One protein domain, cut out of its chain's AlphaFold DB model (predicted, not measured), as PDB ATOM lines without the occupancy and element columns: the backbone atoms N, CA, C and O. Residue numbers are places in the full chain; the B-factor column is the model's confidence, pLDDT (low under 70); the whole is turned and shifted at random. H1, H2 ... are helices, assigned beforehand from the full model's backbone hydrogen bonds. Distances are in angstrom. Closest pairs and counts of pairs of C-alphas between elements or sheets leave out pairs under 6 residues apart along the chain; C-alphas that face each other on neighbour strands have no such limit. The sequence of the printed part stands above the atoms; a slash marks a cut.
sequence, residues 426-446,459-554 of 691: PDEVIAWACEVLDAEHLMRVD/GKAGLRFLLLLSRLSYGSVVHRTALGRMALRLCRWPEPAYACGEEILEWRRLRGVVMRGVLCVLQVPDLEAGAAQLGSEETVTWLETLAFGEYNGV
ATOM      1  N   PRO A 426     231.687 230.350 329.473       92.19
ATOM      2  CA  PRO A 426     230.356 230.958 329.457       92.19
ATOM      3  C   PRO A 426     229.797 231.203 328.053       92.19
ATOM      4  O   PRO A 426     228.601 231.011 327.843       92.19
ATOM      5  N   ASP A 427     230.639 231.603 327.097       92.38
ATOM      6  CA  ASP A 427     230.227 231.874 325.715       92.38
ATOM      7  C   ASP A 427     229.687 230.617 325.015       92.38
ATOM      8  O   ASP A 427     228.623 230.665 324.394       92.38
ATOM      9  N   GLU A 428     230.364 229.479 325.175       93.25
ATOM     10  CA  GLU A 428     229.938 228.194 324.606       93.25
ATOM     11  C   GLU A 428     228.636 227.702 325.248       93.25
ATOM     12  O   GLU A 428     227.716 227.280 324.545       93.25
ATOM     13  N   VAL A 429     228.511 227.833 326.576       95.31
ATOM     14  CA  VAL A 429     227.284 227.450 327.293       95.31
ATOM     15  C   VAL A 429     226.099 228.312 326.881       95.31
ATOM     16  O   VAL A 429     224.998 227.789 326.725       95.31
ATOM     17  N   ILE A 430     226.298 229.613 326.664       95.38
ATOM     18  CA  ILE A 430     225.235 230.512 326.202       95.38
ATOM     19  C   ILE A 430     224.837 230.196 324.761       95.38
ATOM     20  O   ILE A 430     223.643 230.149 324.471       95.38
ATOM     21  N   ALA A 431     225.802 229.953 323.869       93.62
ATOM     22  CA  ALA A 431     225.518 229.585 322.484       93.62
ATOM     23  C   ALA A 431     224.678 228.302 322.409       93.62
ATOM     24  O   ALA A 431     223.641 228.276 321.744       93.62
ATOM     25  N   TRP A 432     225.070 227.277 323.168       95.06
ATOM     26  CA  TRP A 432     224.305 226.041 323.290       95.06
ATOM     27  C   TRP A 432     222.923 226.269 323.916       95.06
ATOM     28  O   TRP A 432     221.914 225.785 323.406       95.06
ATOM     29  N   ALA A 433     222.848 227.053 324.996       94.19
ATOM     30  CA  ALA A 433     221.595 227.360 325.676       94.19
ATOM     31  C   ALA A 433     220.593 228.085 324.768       94.19
ATOM     32  O   ALA A 433     219.394 227.829 324.873       94.19
ATOM     33  N   CYS A 434     221.060 228.961 323.873       92.06
ATOM     34  CA  CYS A 434     220.213 229.569 322.852       92.06
ATOM     35  C   CYS A 434     219.581 228.506 321.947       92.06
ATOM     36  O   CYS A 434     218.358 228.478 321.862       92.06
ATOM     37  N   GLU A 435     220.373 227.601 321.363       90.94
ATOM     38  CA  GLU A 435     219.859 226.539 320.480       90.94
ATOM     39  C   GLU A 435     218.844 225.629 321.196       90.94
ATOM     40  O   GLU A 435     217.806 225.283 320.630       90.94
ATOM     41  N   VAL A 436     219.087 225.294 322.469       90.62
ATOM     42  CA  VAL A 436     218.138 224.517 323.289       90.62
ATOM     43  C   VAL A 436     216.833 225.280 323.529       90.62
ATOM     44  O   VAL A 436     215.752 224.698 323.450       90.62
ATOM     45  N   LEU A 437     216.913 226.580 323.828       88.81
ATOM     46  CA  LEU A 437     215.739 227.418 324.082       88.81
ATOM     47  C   LEU A 437     214.944 227.734 322.809       88.81
ATOM     48  O   LEU A 437     213.728 227.898 322.887       88.81
ATOM     49  N   ASP A 438     215.601 227.826 321.653       82.69
ATOM     50  CA  ASP A 438     214.927 227.982 320.362       82.69
ATOM     51  C   ASP A 438     214.119 226.729 320.004       82.69
ATOM     52  O   ASP A 438     213.034 226.815 319.426       82.69
ATOM     53  N   ALA A 439     214.602 225.560 320.416       79.62
ATOM     54  CA  ALA A 439     213.911 224.294 320.265       79.62
ATOM     55  C   ALA A 439     213.050 223.959 321.482       79.62
ATOM     56  O   ALA A 439     213.233 222.935 322.135       79.62
ATOM     57  N   GLU A 440     212.044 224.799 321.744       70.06
ATOM     58  CA  GLU A 440     211.177 224.713 322.931       70.06
ATOM     59  C   GLU A 440     210.639 223.298 323.220       70.06
ATOM     60  O   GLU A 440     210.467 222.919 324.378       70.06
ATOM     61  N   HIS A 441     210.391 222.496 322.180       70.62
ATOM     62  CA  HIS A 441     209.921 221.114 322.291       70.62
ATOM     63  C   HIS A 441     210.905 220.165 323.000       70.62
ATOM     64  O   HIS A 441     210.449 219.222 323.638       70.62
ATOM     65  N   LEU A 442     212.218 220.419 322.952       71.44
ATOM     66  CA  LEU A 442     213.239 219.601 323.624       71.44
ATOM     67  C   LEU A 442     213.152 219.700 325.153       71.44
ATOM     68  O   LEU A 442     213.568 218.790 325.869       71.44
ATOM     69  N   MET A 443     212.574 220.797 325.649       68.50
ATOM     70  CA  MET A 443     212.407 221.082 327.074       68.50
ATOM     71  C   MET A 443     210.943 220.972 327.535       68.50
ATOM     72  O   MET A 443     210.657 221.220 328.710       68.50
ATOM     73  N   ARG A 444     210.007 220.598 326.645       62.34
ATOM     74  CA  ARG A 444     208.589 220.365 326.976       62.34
ATOM     75  C   ARG A 444     208.349 218.907 327.381       62.34
ATOM     76  O   ARG A 444     208.972 217.974 326.891       62.34
ATOM     77  N   VAL A 445     207.431 218.732 328.327       48.31
ATOM     78  CA  VAL A 445     207.152 217.476 329.049       48.31
ATOM     79  C   VAL A 445     206.319 216.479 328.225       48.31
ATOM     80  O   VAL A 445     206.176 215.329 328.634       48.31
ATOM     81  N   ASP A 446     205.775 216.891 327.077       46.28
ATOM     82  CA  ASP A 446     204.549 216.274 326.559       46.28
ATOM     83  C   ASP A 446     204.699 214.918 325.852       46.28
ATOM     84  O   ASP A 446     203.712 214.188 325.790       46.28
ATOM     85  N   GLY A 459     210.777 217.166 334.448       56.28
ATOM     86  CA  GLY A 459     210.912 218.317 335.357       56.28
ATOM     87  C   GLY A 459     212.349 218.562 335.851       56.28
ATOM     88  O   GLY A 459     212.764 219.705 336.038       56.28
ATOM     89  N   LYS A 460     213.164 217.505 335.961       72.19
ATOM     90  CA  LYS A 460     214.571 217.603 336.378       72.19
ATOM     91  C   LYS A 460     215.484 218.168 335.293       72.19
ATOM     92  O   LYS A 460     216.521 218.728 335.628       72.19
ATOM     93  N   ALA A 461     215.125 218.058 334.014       78.44
ATOM     94  CA  ALA A 461     215.934 218.606 332.928       78.44
ATOM     95  C   ALA A 461     215.919 220.137 332.919       78.44
ATOM     96  O   ALA A 461     216.976 220.760 332.847       78.44
ATOM     97  N   GLY A 462     214.738 220.743 333.082       84.50
ATOM     98  CA  GLY A 462     214.609 222.196 333.221       84.50
ATOM     99  C   GLY A 462     215.357 222.732 334.444       84.50
ATOM    100  O   GLY A 462     216.028 223.760 334.354       84.50
ATOM    101  N   LEU A 463     215.317 222.001 335.565       87.06
ATOM    102  CA  LEU A 463     216.102 222.333 336.757       87.06
ATOM    103  C   LEU A 463     217.612 222.206 336.518       87.06
ATOM    104  O   LEU A 463     218.345 223.111 336.902       87.06
ATOM    105  N   ARG A 464     218.086 221.142 335.850       88.81
ATOM    106  CA  ARG A 464     219.508 220.991 335.479       88.81
ATOM    107  C   ARG A 464     219.976 222.115 334.561       88.81
ATOM    108  O   ARG A 464     221.046 222.670 334.787       88.81
ATOM    109  N   PHE A 465     219.160 222.486 333.578       92.12
ATOM    110  CA  PHE A 465     219.452 223.585 332.660       92.12
ATOM    111  C   PHE A 465     219.578 224.924 333.395       92.12
ATOM    112  O   PHE A 465     220.585 225.617 333.260       92.12
ATOM    113  N   LEU A 466     218.610 225.270 334.249       93.25
ATOM    114  CA  LEU A 466     218.690 226.494 335.049       93.25
ATOM    115  C   LEU A 466     219.828 226.456 336.077       93.25
ATOM    116  O   LEU A 466     220.456 227.486 336.318       93.25
ATOM    117  N   LEU A 467     220.119 225.293 336.666       93.56
ATOM    118  CA  LEU A 467     221.246 225.120 337.580       93.56
ATOM    119  C   LEU A 467     222.573 225.371 336.859       93.56
ATOM    120  O   LEU A 467     223.396 226.123 337.376       93.56
ATOM    121  N   LEU A 468     222.764 224.803 335.664       95.38
ATOM    122  CA  LEU A 468     223.933 225.054 334.824       95.38
ATOM    123  C   LEU A 468     224.107 226.553 334.559       95.38
ATOM    124  O   LEU A 468     225.160 227.106 334.864       95.38
ATOM    125  N   LEU A 469     223.059 227.223 334.071       95.94
ATOM    126  CA  LEU A 469     223.111 228.661 333.808       95.94
ATOM    127  C   LEU A 469     223.436 229.456 335.079       95.94
ATOM    128  O   LEU A 469     224.256 230.367 335.037       95.94
ATOM    129  N   SER A 470     222.867 229.080 336.227       95.31
ATOM    130  CA  SER A 470     223.092 229.782 337.497       95.31
ATOM    131  C   SER A 470     224.540 229.728 338.005       95.31
ATOM    132  O   SER A 470     224.900 230.513 338.880       95.31
ATOM    133  N   ARG A 471     225.364 228.817 337.469       94.12
ATOM    134  CA  ARG A 471     226.778 228.648 337.837       94.12
ATOM    135  C   ARG A 471     227.723 229.545 337.035       94.12
ATOM    136  O   ARG A 471     228.892 229.649 337.401       94.12
ATOM    137  N   LEU A 472     227.248 230.165 335.954       93.12
ATOM    138  CA  LEU A 472     228.082 230.948 335.042       93.12
ATOM    139  C   LEU A 472     228.386 232.351 335.580       93.12
ATOM    140  O   LEU A 472     227.573 232.976 336.262       93.12
ATOM    141  N   SER A 473     229.543 232.883 335.182       91.12
ATOM    142  CA  SER A 473     229.886 234.296 335.361       91.12
ATOM    143  C   SER A 473     229.548 235.084 334.095       91.12
ATOM    144  O   SER A 473     230.296 235.080 333.122       91.12
ATOM    145  N   TYR A 474     228.417 235.792 334.091       93.50
ATOM    146  CA  TYR A 474     227.968 236.545 332.908       93.50
ATOM    147  C   TYR A 474     228.827 237.774 332.573       93.50
ATOM    148  O   TYR A 474     228.730 238.315 331.472       93.50
ATOM    149  N   GLY A 475     229.667 238.228 333.510       89.00
ATOM    150  CA  GLY A 475     230.567 239.367 333.311       89.00
ATOM    151  C   GLY A 475     231.689 239.104 332.303       89.00
ATOM    152  O   GLY A 475     232.180 240.050 331.700       89.00
ATOM    153  N   SER A 476     232.078 237.842 332.103       87.00
ATOM    154  CA  SER A 476     233.169 237.452 331.200       87.00
ATOM    155  C   SER A 476     232.708 237.059 329.795       87.00
ATOM    156  O   SER A 476     233.537 236.666 328.985       87.00
ATOM    157  N   VAL A 477     231.405 237.135 329.510       91.88
ATOM    158  CA  VAL A 477     230.823 236.730 328.222       91.88
ATOM    159  C   VAL A 477     231.165 237.756 327.146       91.88
ATOM    160  O   VAL A 477     230.771 238.925 327.258       91.88
ATOM    161  N   VAL A 478     231.836 237.310 326.085       91.06
ATOM    162  CA  VAL A 478     232.230 238.149 324.944       91.06
ATOM    163  C   VAL A 478     231.057 238.352 323.981       91.06
ATOM    164  O   VAL A 478     230.814 239.466 323.513       91.06
ATOM    165  N   HIS A 479     230.272 237.307 323.711       91.62
ATOM    166  CA  HIS A 479     229.142 237.339 322.779       91.62
ATOM    167  C   HIS A 479     227.868 237.903 323.421       91.62
ATOM    168  O   HIS A 479     226.876 237.213 323.669       91.62
ATOM    169  N   ARG A 480     227.876 239.221 323.630       93.62
ATOM    170  CA  ARG A 480     226.791 239.990 324.261       93.62
ATOM    171  C   ARG A 480     225.421 239.811 323.604       93.62
ATOM    172  O   ARG A 480     224.410 239.715 324.293       93.62
ATOM    173  N   THR A 481     225.385 239.696 322.277       94.00
ATOM    174  CA  THR A 481     224.146 239.484 321.517       94.00
ATOM    175  C   THR A 481     223.483 238.141 321.839       94.00
ATOM    176  O   THR A 481     222.266 238.088 322.014       94.00
ATOM    177  N   ALA A 482     224.268 237.067 321.980       93.19
ATOM    178  CA  ALA A 482     223.749 235.750 322.355       93.19
ATOM    179  C   ALA A 482     223.198 235.767 323.789       93.19
ATOM    180  O   ALA A 482     222.120 235.238 324.050       93.19
ATOM    181  N   LEU A 483     223.877 236.472 324.701       95.56
ATOM    182  CA  LEU A 483     223.402 236.678 326.070       95.56
ATOM    183  C   LEU A 483     222.054 237.424 326.107       95.56
ATOM    184  O   LEU A 483     221.144 237.015 326.831       95.56
ATOM    185  N   GLY A 484     221.903 238.480 325.300       94.75
ATOM    186  CA  GLY A 484     220.642 239.212 325.144       94.75
ATOM    187  C   GLY A 484     219.519 238.327 324.597       94.75
ATOM    188  O   GLY A 484     218.431 238.275 325.173       94.75
ATOM    189  N   ARG A 485     219.799 237.552 323.541       93.56
ATOM    190  CA  ARG A 485     218.860 236.574 322.960       93.56
ATOM    191  C   ARG A 485     218.422 235.523 323.984       93.56
ATOM    192  O   ARG A 485     217.226 235.262 324.116       93.56
ATOM    193  N   MET A 486     219.363 234.955 324.742       95.12
ATOM    194  CA  MET A 486     219.079 233.983 325.801       95.12
ATOM    195  C   MET A 486     218.158 234.578 326.872       95.12
ATOM    196  O   MET A 486     217.180 233.939 327.254       95.12
ATOM    197  N   ALA A 487     218.418 235.809 327.330       95.25
ATOM    198  CA  ALA A 487     217.573 236.483 328.317       95.25
ATOM    199  C   ALA A 487     216.126 236.636 327.825       95.25
ATOM    200  O   ALA A 487     215.182 236.333 328.554       95.25
ATOM    201  N   LEU A 488     215.947 237.052 326.567       93.50
ATOM    202  CA  LEU A 488     214.626 237.215 325.958       93.50
ATOM    203  C   LEU A 488     213.891 235.879 325.795       93.50
ATOM    204  O   LEU A 488     212.697 235.799 326.087       93.50
ATOM    205  N   ARG A 489     214.596 234.807 325.414       91.62
ATOM    206  CA  ARG A 489     214.032 233.449 325.384       91.62
ATOM    207  C   ARG A 489     213.627 232.969 326.775       91.62
ATOM    208  O   ARG A 489     212.518 232.473 326.955       91.62
ATOM    209  N   LEU A 490     214.466 233.198 327.786       92.94
ATOM    210  CA  LEU A 490     214.139 232.880 329.176       92.94
ATOM    211  C   LEU A 490     212.930 233.663 329.683       92.94
ATOM    212  O   LEU A 490     212.207 233.133 330.521       92.94
ATOM    213  N   CYS A 491     212.666 234.875 329.189       91.94
ATOM    214  CA  CYS A 491     211.446 235.626 329.498       91.94
ATOM    215  C   CYS A 491     210.181 235.002 328.913       91.94
ATOM    216  O   CYS A 491     209.111 235.225 329.467       91.94
ATOM    217  N   ARG A 492     210.289 234.217 327.842       88.38
ATOM    218  CA  ARG A 492     209.153 233.536 327.204       88.38
ATOM    219  C   ARG A 492     208.973 232.102 327.663       88.38
ATOM    220  O   ARG A 492     207.904 231.545 327.464       88.38
ATOM    221  N   TRP A 493     209.997 231.514 328.277       88.25
ATOM    222  CA  TRP A 493     209.937 230.137 328.742       88.25
ATOM    223  C   TRP A 493     208.925 229.998 329.895       88.25
ATOM    224  O   TRP A 493     209.149 230.591 330.963       88.25
ATOM    225  N   PRO A 494     207.807 229.269 329.691       86.00
ATOM    226  CA  PRO A 494     206.764 229.148 330.696       86.00
ATOM    227  C   PRO A 494     207.196 228.242 331.846       86.00
ATOM    228  O   PRO A 494     208.096 227.407 331.729       86.00
ATOM    229  N   GLU A 495     206.512 228.402 332.972       82.69
ATOM    230  CA  GLU A 495     206.660 227.510 334.114       82.69
ATOM    231  C   GLU A 495     206.212 226.077 333.755       82.69
ATOM    232  O   GLU A 495     205.208 225.904 333.056       82.69
ATOM    233  N   PRO A 496     206.927 225.028 334.206       78.44
ATOM    234  CA  PRO A 496     206.573 223.649 333.882       78.44
ATOM    235  C   PRO A 496     205.213 223.250 334.477       78.44
ATOM    236  O   PRO A 496     205.028 223.251 335.691       78.44
ATOM    237  N   ALA A 497     204.280 222.822 333.620       67.88
ATOM    238  CA  ALA A 497     202.894 222.524 334.000       67.88
ATOM    239  C   ALA A 497     202.708 221.289 334.912       67.88
ATOM    240  O   ALA A 497     201.677 221.164 335.568       67.88
ATOM    241  N   TYR A 498     203.680 220.367 334.957       64.12
ATOM    242  CA  TYR A 498     203.566 219.066 335.643       64.12
ATOM    243  C   TYR A 498     204.625 218.831 336.736       64.12
ATOM    244  O   TYR A 498     204.941 217.682 337.048       64.12
ATOM    245  N   ALA A 499     205.192 219.895 337.304       64.94
ATOM    246  CA  ALA A 499     206.183 219.816 338.380       64.94
ATOM    247  C   ALA A 499     205.522 219.809 339.772       64.94
ATOM    248  O   ALA A 499     204.435 220.363 339.960       64.94
ATOM    249  N   CYS A 500     206.165 219.184 340.763       74.19
ATOM    250  CA  CYS A 500     205.676 219.264 342.142       74.19
ATOM    251  C   CYS A 500     205.886 220.679 342.719       74.19
ATOM    252  O   CYS A 500     206.689 221.461 342.208       74.19
ATOM    253  N   GLY A 501     205.183 221.027 343.805       78.00
ATOM    254  CA  GLY A 501     205.270 222.373 344.391       78.00
ATOM    255  C   GLY A 501     206.699 222.794 344.766       78.00
ATOM    256  O   GLY A 501     207.077 223.940 344.540       78.00
ATOM    257  N   GLU A 502     207.518 221.866 345.269       80.38
ATOM    258  CA  GLU A 502     208.931 222.125 345.584       80.38
ATOM    259  C   GLU A 502     209.770 222.367 344.318       80.38
ATOM    260  O   GLU A 502     210.571 223.300 344.281       80.38
ATOM    261  N   GLU A 503     209.559 221.576 343.260       81.81
ATOM    262  CA  GLU A 503     210.250 221.722 341.969       81.81
ATOM    263  C   GLU A 503     209.925 223.058 341.302       81.81
ATOM    264  O   GLU A 503     210.816 223.711 340.763       81.81
ATOM    265  N   ILE A 504     208.670 223.501 341.389       83.44
ATOM    266  CA  ILE A 504     208.235 224.806 340.889       83.44
ATOM    267  C   ILE A 504     208.937 225.943 341.639       83.44
ATOM    268  O   ILE A 504     209.426 226.893 341.019       83.44
ATOM    269  N   LEU A 505     209.002 225.863 342.971       87.25
ATOM    270  CA  LEU A 505     209.681 226.875 343.782       87.25
ATOM    271  C   LEU A 505     211.174 226.947 343.446       87.25
ATOM    272  O   LEU A 505     211.711 228.046 343.282       87.25
ATOM    273  N   GLU A 506     211.826 225.796 343.280       88.12
ATOM    274  CA  GLU A 506     213.234 225.732 342.896       88.12
ATOM    275  C   GLU A 506     213.467 226.244 341.466       88.12
ATOM    276  O   GLU A 506     214.407 227.005 341.228       88.12
ATOM    277  N   TRP A 507     212.569 225.931 340.527       89.19
ATOM    278  CA  TRP A 507     212.611 226.453 339.159       89.19
ATOM    279  C   TRP A 507     212.523 227.983 339.143       89.19
ATOM    280  O   TRP A 507     213.366 228.652 338.537       89.19
ATOM    281  N   ARG A 508     211.561 228.563 339.877       90.75
ATOM    282  CA  ARG A 508     211.416 230.023 340.008       90.75
ATOM    283  C   ARG A 508     212.651 230.652 340.649       90.75
ATOM    284  O   ARG A 508     213.111 231.695 340.178       90.75
ATOM    285  N   ARG A 509     213.211 230.021 341.689       91.50
ATOM    286  CA  ARG A 509     214.431 230.482 342.368       91.50
ATOM    287  C   ARG A 509     215.616 230.522 341.405       91.50
ATOM    288  O   ARG A 509     216.247 231.571 341.281       91.50
ATOM    289  N   LEU A 510     215.902 229.419 340.711       92.88
ATOM    290  CA  LEU A 510     217.030 229.318 339.782       92.88
ATOM    291  C   LEU A 510     216.871 230.273 338.593       92.88
ATOM    292  O   LEU A 510     217.803 231.020 338.291       92.88
ATOM    293  N   ARG A 511     215.680 230.346 337.981       93.38
ATOM    294  CA  ARG A 511     215.382 231.326 336.920       93.38
ATOM    295  C   ARG A 511     215.584 232.756 337.415       93.38
ATOM    296  O   ARG A 511     216.141 233.578 336.696       93.38
ATOM    297  N   GLY A 512     215.190 233.056 338.653       93.75
ATOM    298  CA  GLY A 512     215.440 234.346 339.292       93.75
ATOM    299  C   GLY A 512     216.928 234.680 339.435       93.75
ATOM    300  O   GLY A 512     217.321 235.807 339.137       93.75
ATOM    301  N   VAL A 513     217.757 233.714 339.852       94.75
ATOM    302  CA  VAL A 513     219.220 233.878 339.968       94.75
ATOM    303  C   VAL A 513     219.849 234.137 338.602       94.75
ATOM    304  O   VAL A 513     220.581 235.114 338.452       94.75
ATOM    305  N   VAL A 514     219.511 233.311 337.607       96.44
ATOM    306  CA  VAL A 514     219.973 233.446 336.218       96.44
ATOM    307  C   VAL A 514     219.605 234.819 335.665       96.44
ATOM    308  O   VAL A 514     220.486 235.593 335.302       96.44
ATOM    309  N   MET A 515     218.318 235.175 335.682       96.25
ATOM    310  CA  MET A 515     217.846 236.448 335.132       96.25
ATOM    311  C   MET A 515     218.467 237.650 335.842       96.25
ATOM    312  O   MET A 515     218.831 238.618 335.183       96.25
ATOM    313  N   ARG A 516     218.659 237.594 337.167       94.06
ATOM    314  CA  ARG A 516     219.370 238.654 337.893       94.06
ATOM    315  C   ARG A 516     220.822 238.772 337.428       94.06
ATOM    316  O   ARG A 516     221.273 239.883 337.182       94.06
ATOM    317  N   GLY A 517     221.543 237.655 337.329       94.12
ATOM    318  CA  GLY A 517     222.936 237.642 336.883       94.12
ATOM    319  C   GLY A 517     223.094 238.222 335.479       94.12
ATOM    320  O   GLY A 517     223.940 239.084 335.267       94.12
ATOM    321  N   VAL A 518     222.229 237.810 334.552       95.94
ATOM    322  CA  VAL A 518     222.245 238.252 333.153       95.94
ATOM    323  C   VAL A 518     221.872 239.735 333.022       95.94
ATOM    324  O   VAL A 518     222.630 240.522 332.455       95.94
ATOM    325  N   LEU A 519     220.735 240.151 333.591       95.06
ATOM    326  CA  LEU A 519     220.223 241.521 333.454       95.06
ATOM    327  C   LEU A 519     221.102 242.571 334.148       95.06
ATOM    328  O   LEU A 519     221.060 243.733 333.762       95.06
ATOM    329  N   CYS A 520     221.888 242.189 335.161       94.12
ATOM    330  CA  CYS A 520     222.848 243.090 335.807       94.12
ATOM    331  C   CYS A 520     224.040 243.455 334.917       94.12
ATOM    332  O   CYS A 520     224.697 244.454 335.196       94.12
ATOM    333  N   VAL A 521     224.346 242.648 333.899       94.62
ATOM    334  CA  VAL A 521     225.489 242.889 333.011       94.62
ATOM    335  C   VAL A 521     225.029 243.423 331.658       94.62
ATOM    336  O   VAL A 521     225.771 244.181 331.043       94.62
ATOM    337  N   LEU A 522     223.848 243.026 331.170       94.50
ATOM    338  CA  LEU A 522     223.321 243.444 329.865       94.50
ATOM    339  C   LEU A 522     223.120 244.957 329.743       94.50
ATOM    340  O   LEU A 522     222.668 245.616 330.677       94.50
ATOM    341  N   GLN A 523     223.394 245.473 328.546       93.69
ATOM    342  CA  GLN A 523     223.069 246.836 328.131       93.69
ATOM    343  C   GLN A 523     221.915 246.834 327.116       93.69
ATOM    344  O   GLN A 523     221.597 245.809 326.516       93.69
ATOM    345  N   VAL A 524     221.295 247.996 326.890       92.81
ATOM    346  CA  VAL A 524     220.206 248.148 325.903       92.81
ATOM    347  C   VAL A 524     220.598 247.658 324.495       92.81
ATOM    348  O   VAL A 524     219.830 246.870 323.938       92.81
ATOM    349  N   PRO A 525     221.785 247.995 323.942       92.25
ATOM    350  CA  PRO A 525     222.189 247.503 322.622       92.25
ATOM    351  C   PRO A 525     222.290 245.974 322.545       92.25
ATOM    352  O   PRO A 525     221.999 245.391 321.503       92.25
ATOM    353  N   ASP A 526     222.654 245.312 323.650       94.00
ATOM    354  CA  ASP A 526     222.752 243.850 323.711       94.00
ATOM    355  C   ASP A 526     221.370 243.198 323.521       94.00
ATOM    356  O   ASP A 526     221.232 242.197 322.814       94.00
ATOM    357  N   LEU A 527     220.334 243.780 324.139       93.00
ATOM    358  CA  LEU A 527     218.943 243.319 324.057       93.00
ATOM    359  C   LEU A 527     218.306 243.641 322.704       93.00
ATOM    360  O   LEU A 527     217.581 242.808 322.164       93.00
ATOM    361  N   GLU A 528     218.596 244.813 322.136       91.25
ATOM    362  CA  GLU A 528     218.144 245.194 320.794       91.25
ATOM    363  C   GLU A 528     218.737 244.268 319.725       91.25
ATOM    364  O   GLU A 528     218.001 243.715 318.905       91.25
ATOM    365  N   ALA A 529     220.051 244.022 319.780       91.00
ATOM    366  CA  ALA A 529     220.722 243.096 318.874       91.00
ATOM    367  C   ALA A 529     220.226 241.652 319.065       91.00
ATOM    368  O   ALA A 529     220.020 240.935 318.086       91.00
ATOM    369  N   GLY A 530     220.007 241.226 320.314       89.75
ATOM    370  CA  GLY A 530     219.463 239.904 320.624       89.75
ATOM    371  C   GLY A 530     218.042 239.717 320.086       89.75
ATOM    372  O   GLY A 530     217.738 238.675 319.510       89.75
ATOM    373  N   ALA A 531     217.188 240.737 320.209       89.06
ATOM    374  CA  ALA A 531     215.831 240.720 319.670       89.06
ATOM    375  C   ALA A 531     215.809 240.682 318.138       89.06
ATOM    376  O   ALA A 531     215.008 239.952 317.563       89.06
ATOM    377  N   ALA A 532     216.725 241.395 317.474       87.81
ATOM    378  CA  ALA A 532     216.840 241.369 316.016       87.81
ATOM    379  C   ALA A 532     217.132 239.959 315.458       87.81
ATOM    380  O   ALA A 532     216.743 239.651 314.334       87.81
ATOM    381  N   GLN A 533     217.777 239.086 316.241       83.94
ATOM    382  CA  GLN A 533     218.061 237.699 315.851       83.94
ATOM    383  C   GLN A 533     216.884 236.732 316.051       83.94
ATOM    384  O   GLN A 533     216.933 235.620 315.528       83.94
ATOM    385  N   LEU A 534     215.835 237.115 316.787       76.12
ATOM    386  CA  LEU A 534     214.679 236.248 317.067       76.12
ATOM    387  C   LEU A 534     213.688 236.139 315.889       76.12
ATOM    388  O   LEU A 534     212.725 235.381 315.978       76.12
ATOM    389  N   GLY A 535     213.965 236.815 314.768       62.69
ATOM    390  CA  GLY A 535     213.178 236.762 313.531       62.69
ATOM    391  C   GLY A 535     212.221 237.948 313.367       62.69
ATOM    392  O   GLY A 535     211.740 238.525 314.336       62.69
ATOM    393  N   SER A 536     211.940 238.330 312.114       53.22
ATOM    394  CA  SER A 536     211.159 239.532 311.773       53.22
ATOM    395  C   SER A 536     209.638 239.379 311.899       53.22
ATOM    396  O   SER A 536     208.914 240.341 311.651       53.22
ATOM    397  N   GLU A 537     209.134 238.183 312.215       53.09
ATOM    398  CA  GLU A 537     207.688 237.928 312.331       53.09
ATOM    399  C   GLU A 537     207.108 238.423 313.666       53.09
ATOM    400  O   GLU A 537     205.895 238.598 313.806       53.09
ATOM    401  N   GLU A 538     207.964 238.713 314.646       57.34
ATOM    402  CA  GLU A 538     207.539 239.184 315.955       57.34
ATOM    403  C   GLU A 538     207.455 240.711 316.000       57.34
ATOM    404  O   GLU A 538     208.445 241.435 315.960       57.34
ATOM    405  N   THR A 539     206.232 241.220 316.144       68.44
ATOM    406  CA  THR A 539     205.962 242.658 316.331       68.44
ATOM    407  C   THR A 539     206.251 243.154 317.755       68.44
ATOM    408  O   THR A 539     206.128 244.353 318.021       68.44
ATOM    409  N   VAL A 540     206.608 242.241 318.665       81.81
ATOM    410  CA  VAL A 540     206.801 242.486 320.099       81.81
ATOM    411  C   VAL A 540     208.238 242.916 320.361       81.81
ATOM    412  O   VAL A 540     209.186 242.238 319.978       81.81
ATOM    413  N   THR A 541     208.407 244.036 321.055       88.94
ATOM    414  CA  THR A 541     209.734 244.587 321.353       88.94
ATOM    415  C   THR A 541     210.410 243.832 322.500       88.94
ATOM    416  O   THR A 541     209.775 243.107 323.275       88.94
ATOM    417  N   TRP A 542     211.725 244.009 322.650       91.38
ATOM    418  CA  TRP A 542     212.472 243.413 323.763       91.38
ATOM    419  C   TRP A 542     211.949 243.908 325.128       91.38
ATOM    420  O   TRP A 542     211.852 243.130 326.079       91.38
ATOM    421  N   LEU A 543     211.526 245.177 325.201       92.75
ATOM    422  CA  LEU A 543     210.901 245.782 326.382       92.75
ATOM    423  C   LEU A 543     209.565 245.128 326.723       92.75
ATOM    424  O   LEU A 543     209.321 244.785 327.880       92.75
ATOM    425  N   GLU A 544     208.709 244.936 325.719       91.94
ATOM    426  CA  GLU A 544     207.434 244.241 325.894       91.94
ATOM    427  C   GLU A 544     207.656 242.792 326.346       91.94
ATOM    428  O   GLU A 544     206.964 242.320 327.248       91.94
ATOM    429  N   THR A 545     208.670 242.114 325.802       92.06
ATOM    430  CA  THR A 545     209.030 240.742 326.196       92.06
ATOM    431  C   THR A 545     209.453 240.663 327.671       92.06
ATOM    432  O   THR A 545     209.027 239.756 328.384       92.06
ATOM    433  N   LEU A 546     210.237 241.626 328.170       93.50
ATOM    434  CA  LEU A 546     210.617 241.687 329.589       93.50
ATOM    435  C   LEU A 546     209.441 242.043 330.508       93.50
ATOM    436  O   LEU A 546     209.335 241.518 331.618       93.50
ATOM    437  N   ALA A 547     208.576 242.961 330.073       92.62
ATOM    438  CA  ALA A 547     207.495 243.501 330.893       92.62
ATOM    439  C   ALA A 547     206.240 242.623 330.930       92.62
ATOM    440  O   ALA A 547     205.495 242.677 331.909       92.62
ATOM    441  N   PHE A 548     205.983 241.850 329.876       91.25
ATOM    442  CA  PHE A 548     204.749 241.076 329.712       91.25
ATOM    443  C   PHE A 548     204.987 239.589 329.432       91.25
ATOM    444  O   PHE A 548     204.021 238.855 329.250       91.25
ATOM    445  N   GLY A 549     206.243 239.138 329.402       89.94
ATOM    446  CA  GLY A 549     206.573 237.717 329.323       89.94
ATOM    447  C   GLY A 549     206.307 236.955 330.626       89.94
ATOM    448  O   GLY A 549     205.900 237.510 331.646       89.94
ATOM    449  N   GLU A 550     206.640 235.669 330.600       90.81
ATOM    450  CA  GLU A 550     206.524 234.708 331.704       90.81
ATOM    451  C   GLU A 550     207.459 235.021 332.885       90.81
ATOM    452  O   GLU A 550     207.340 234.440 333.967       90.81
ATOM    453  N   TYR A 551     208.461 235.886 332.693       91.12
ATOM    454  CA  TYR A 551     209.345 236.317 333.772       91.12
ATOM    455  C   TYR A 551     208.762 237.539 334.484       91.12
ATOM    456  O   TYR A 551     208.807 238.659 333.977       91.12
ATOM    457  N   ASN A 552     208.284 237.326 335.710       86.69
ATOM    458  CA  ASN A 552     207.698 238.370 336.559       86.69
ATOM    459  C   ASN A 552     208.684 238.989 337.566       86.69
ATOM    460  O   ASN A 552     208.271 239.663 338.508       86.69
ATOM    461  N   GLY A 553     209.989 238.763 337.392       88.44
ATOM    462  CA  GLY A 553     211.007 239.347 338.262       88.44
ATOM    463  C   GLY A 553     211.325 240.812 337.948       88.44
ATOM    464  O   GLY A 553     210.776 241.429 337.031       88.44
ATOM    465  N   VAL A 554     212.224 241.373 338.757       89.94
ATOM    466  CA  VAL A 554     212.624 242.786 338.723       89.94
ATOM    467  C   VAL A 554     213.875 242.976 337.871       89.94
ATOM    468  O   VAL A 554     214.805 242.175 337.963       89.94
TER     469      VAL A 554
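AT A GLANCE: This is residues 426 to 446 and 459 to 554 of the 691 residues of the protein "Hypothetical_protein" of Leishmania braziliensis MHOM/BR/75/M2904 (UniProt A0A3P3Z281). A rounded cluster of helices is built round H4, which runs through the core with H1 on it at a slant, H7 and the second half of H5 lengthwise along it, and H6 crossing it. H3 packs along H5, away from H4, while short H2 makes a corner after H1. The printed part has 117 residues with seven named helices, H1 to H7 in that order, and no named strand: the class is all helix, the packing part aligned, part crossed. It is compact, with a radius of gyration of the C-alphas of 13.5 A and spans of 38 by 31 by 26 A.

HOW THE PARTS SIT: H1, residues 426 to 438, touches H2, residues 440 to 443, only at the corner and only just, with 3 pairs of C-alphas within 8 A; the closest C-alphas are those of Val 436 and Leu 442, 6.9 A apart. H1 touches the hub H4, residues 480 to 492, closest at the C-alphas of Cys 434 and Met 486, 5.4 A, the same way at a steep tilt of 39 degrees. H3, residues 459 to 470, touches H5, residues 501 to 519, closest at the C-alphas of Ser 470 and Val 514, 5.0 A, the same way at a shallow tilt of 27 degrees. H4 and H5 form a helical hairpin, touching with residues 511 to 519 of H5 alone, opposite ways at a shallow tilt of 30 degrees; the C-alphas of Ala 487 and Met 515 are closest, 6.8 A. H6, residues 524 to 532, touches H4 at a steep tilt of 69.7 degrees, only just short of about perpendicular, with the C-alphas of Arg 485 and Gly 530 closest, 4.1 A. H7, residues 542 to 548, touches residues 488 to 492 of H4 alone, the same way at a shallow tilt of 24 degrees; the C-alphas of Cys 491 and Leu 546 are closest, 6.1 A. H1 and H5 are apart. In H1, H3, H4, H5, H6 and H7 every O i to N i+4 pair is within hydrogen-bond range; H2 is too short for such a pair.

IN THESE COORDINATES: H1 begins at C-alpha 426 (230.356, 230.958, 329.457) and is 18.2 A long from first to last C-alpha; H2 measures 5.6 A, H3 16.9 A and H4 19.0 A. H5, the longest, measures 26.6 A from C-alpha 501 (205.270, 222.373, 344.391), H6 12.5 A and H7 10.0 A, ending at C-alpha 548 (204.749, 241.076, 329.712).

THE WHOLE: The C-alphas of Glu 502 and Ser 536, 38.1 A, are farthest apart. Residues 447 to 458 are not printed, and C-alphas 446 and 459 are 11.0 A apart across the cut. Of the links printed whole none is long. The mean pLDDT of the printed part is 86.4, under 70 at residues 443 to 446, 459, 497 to 499 and 535 to 539.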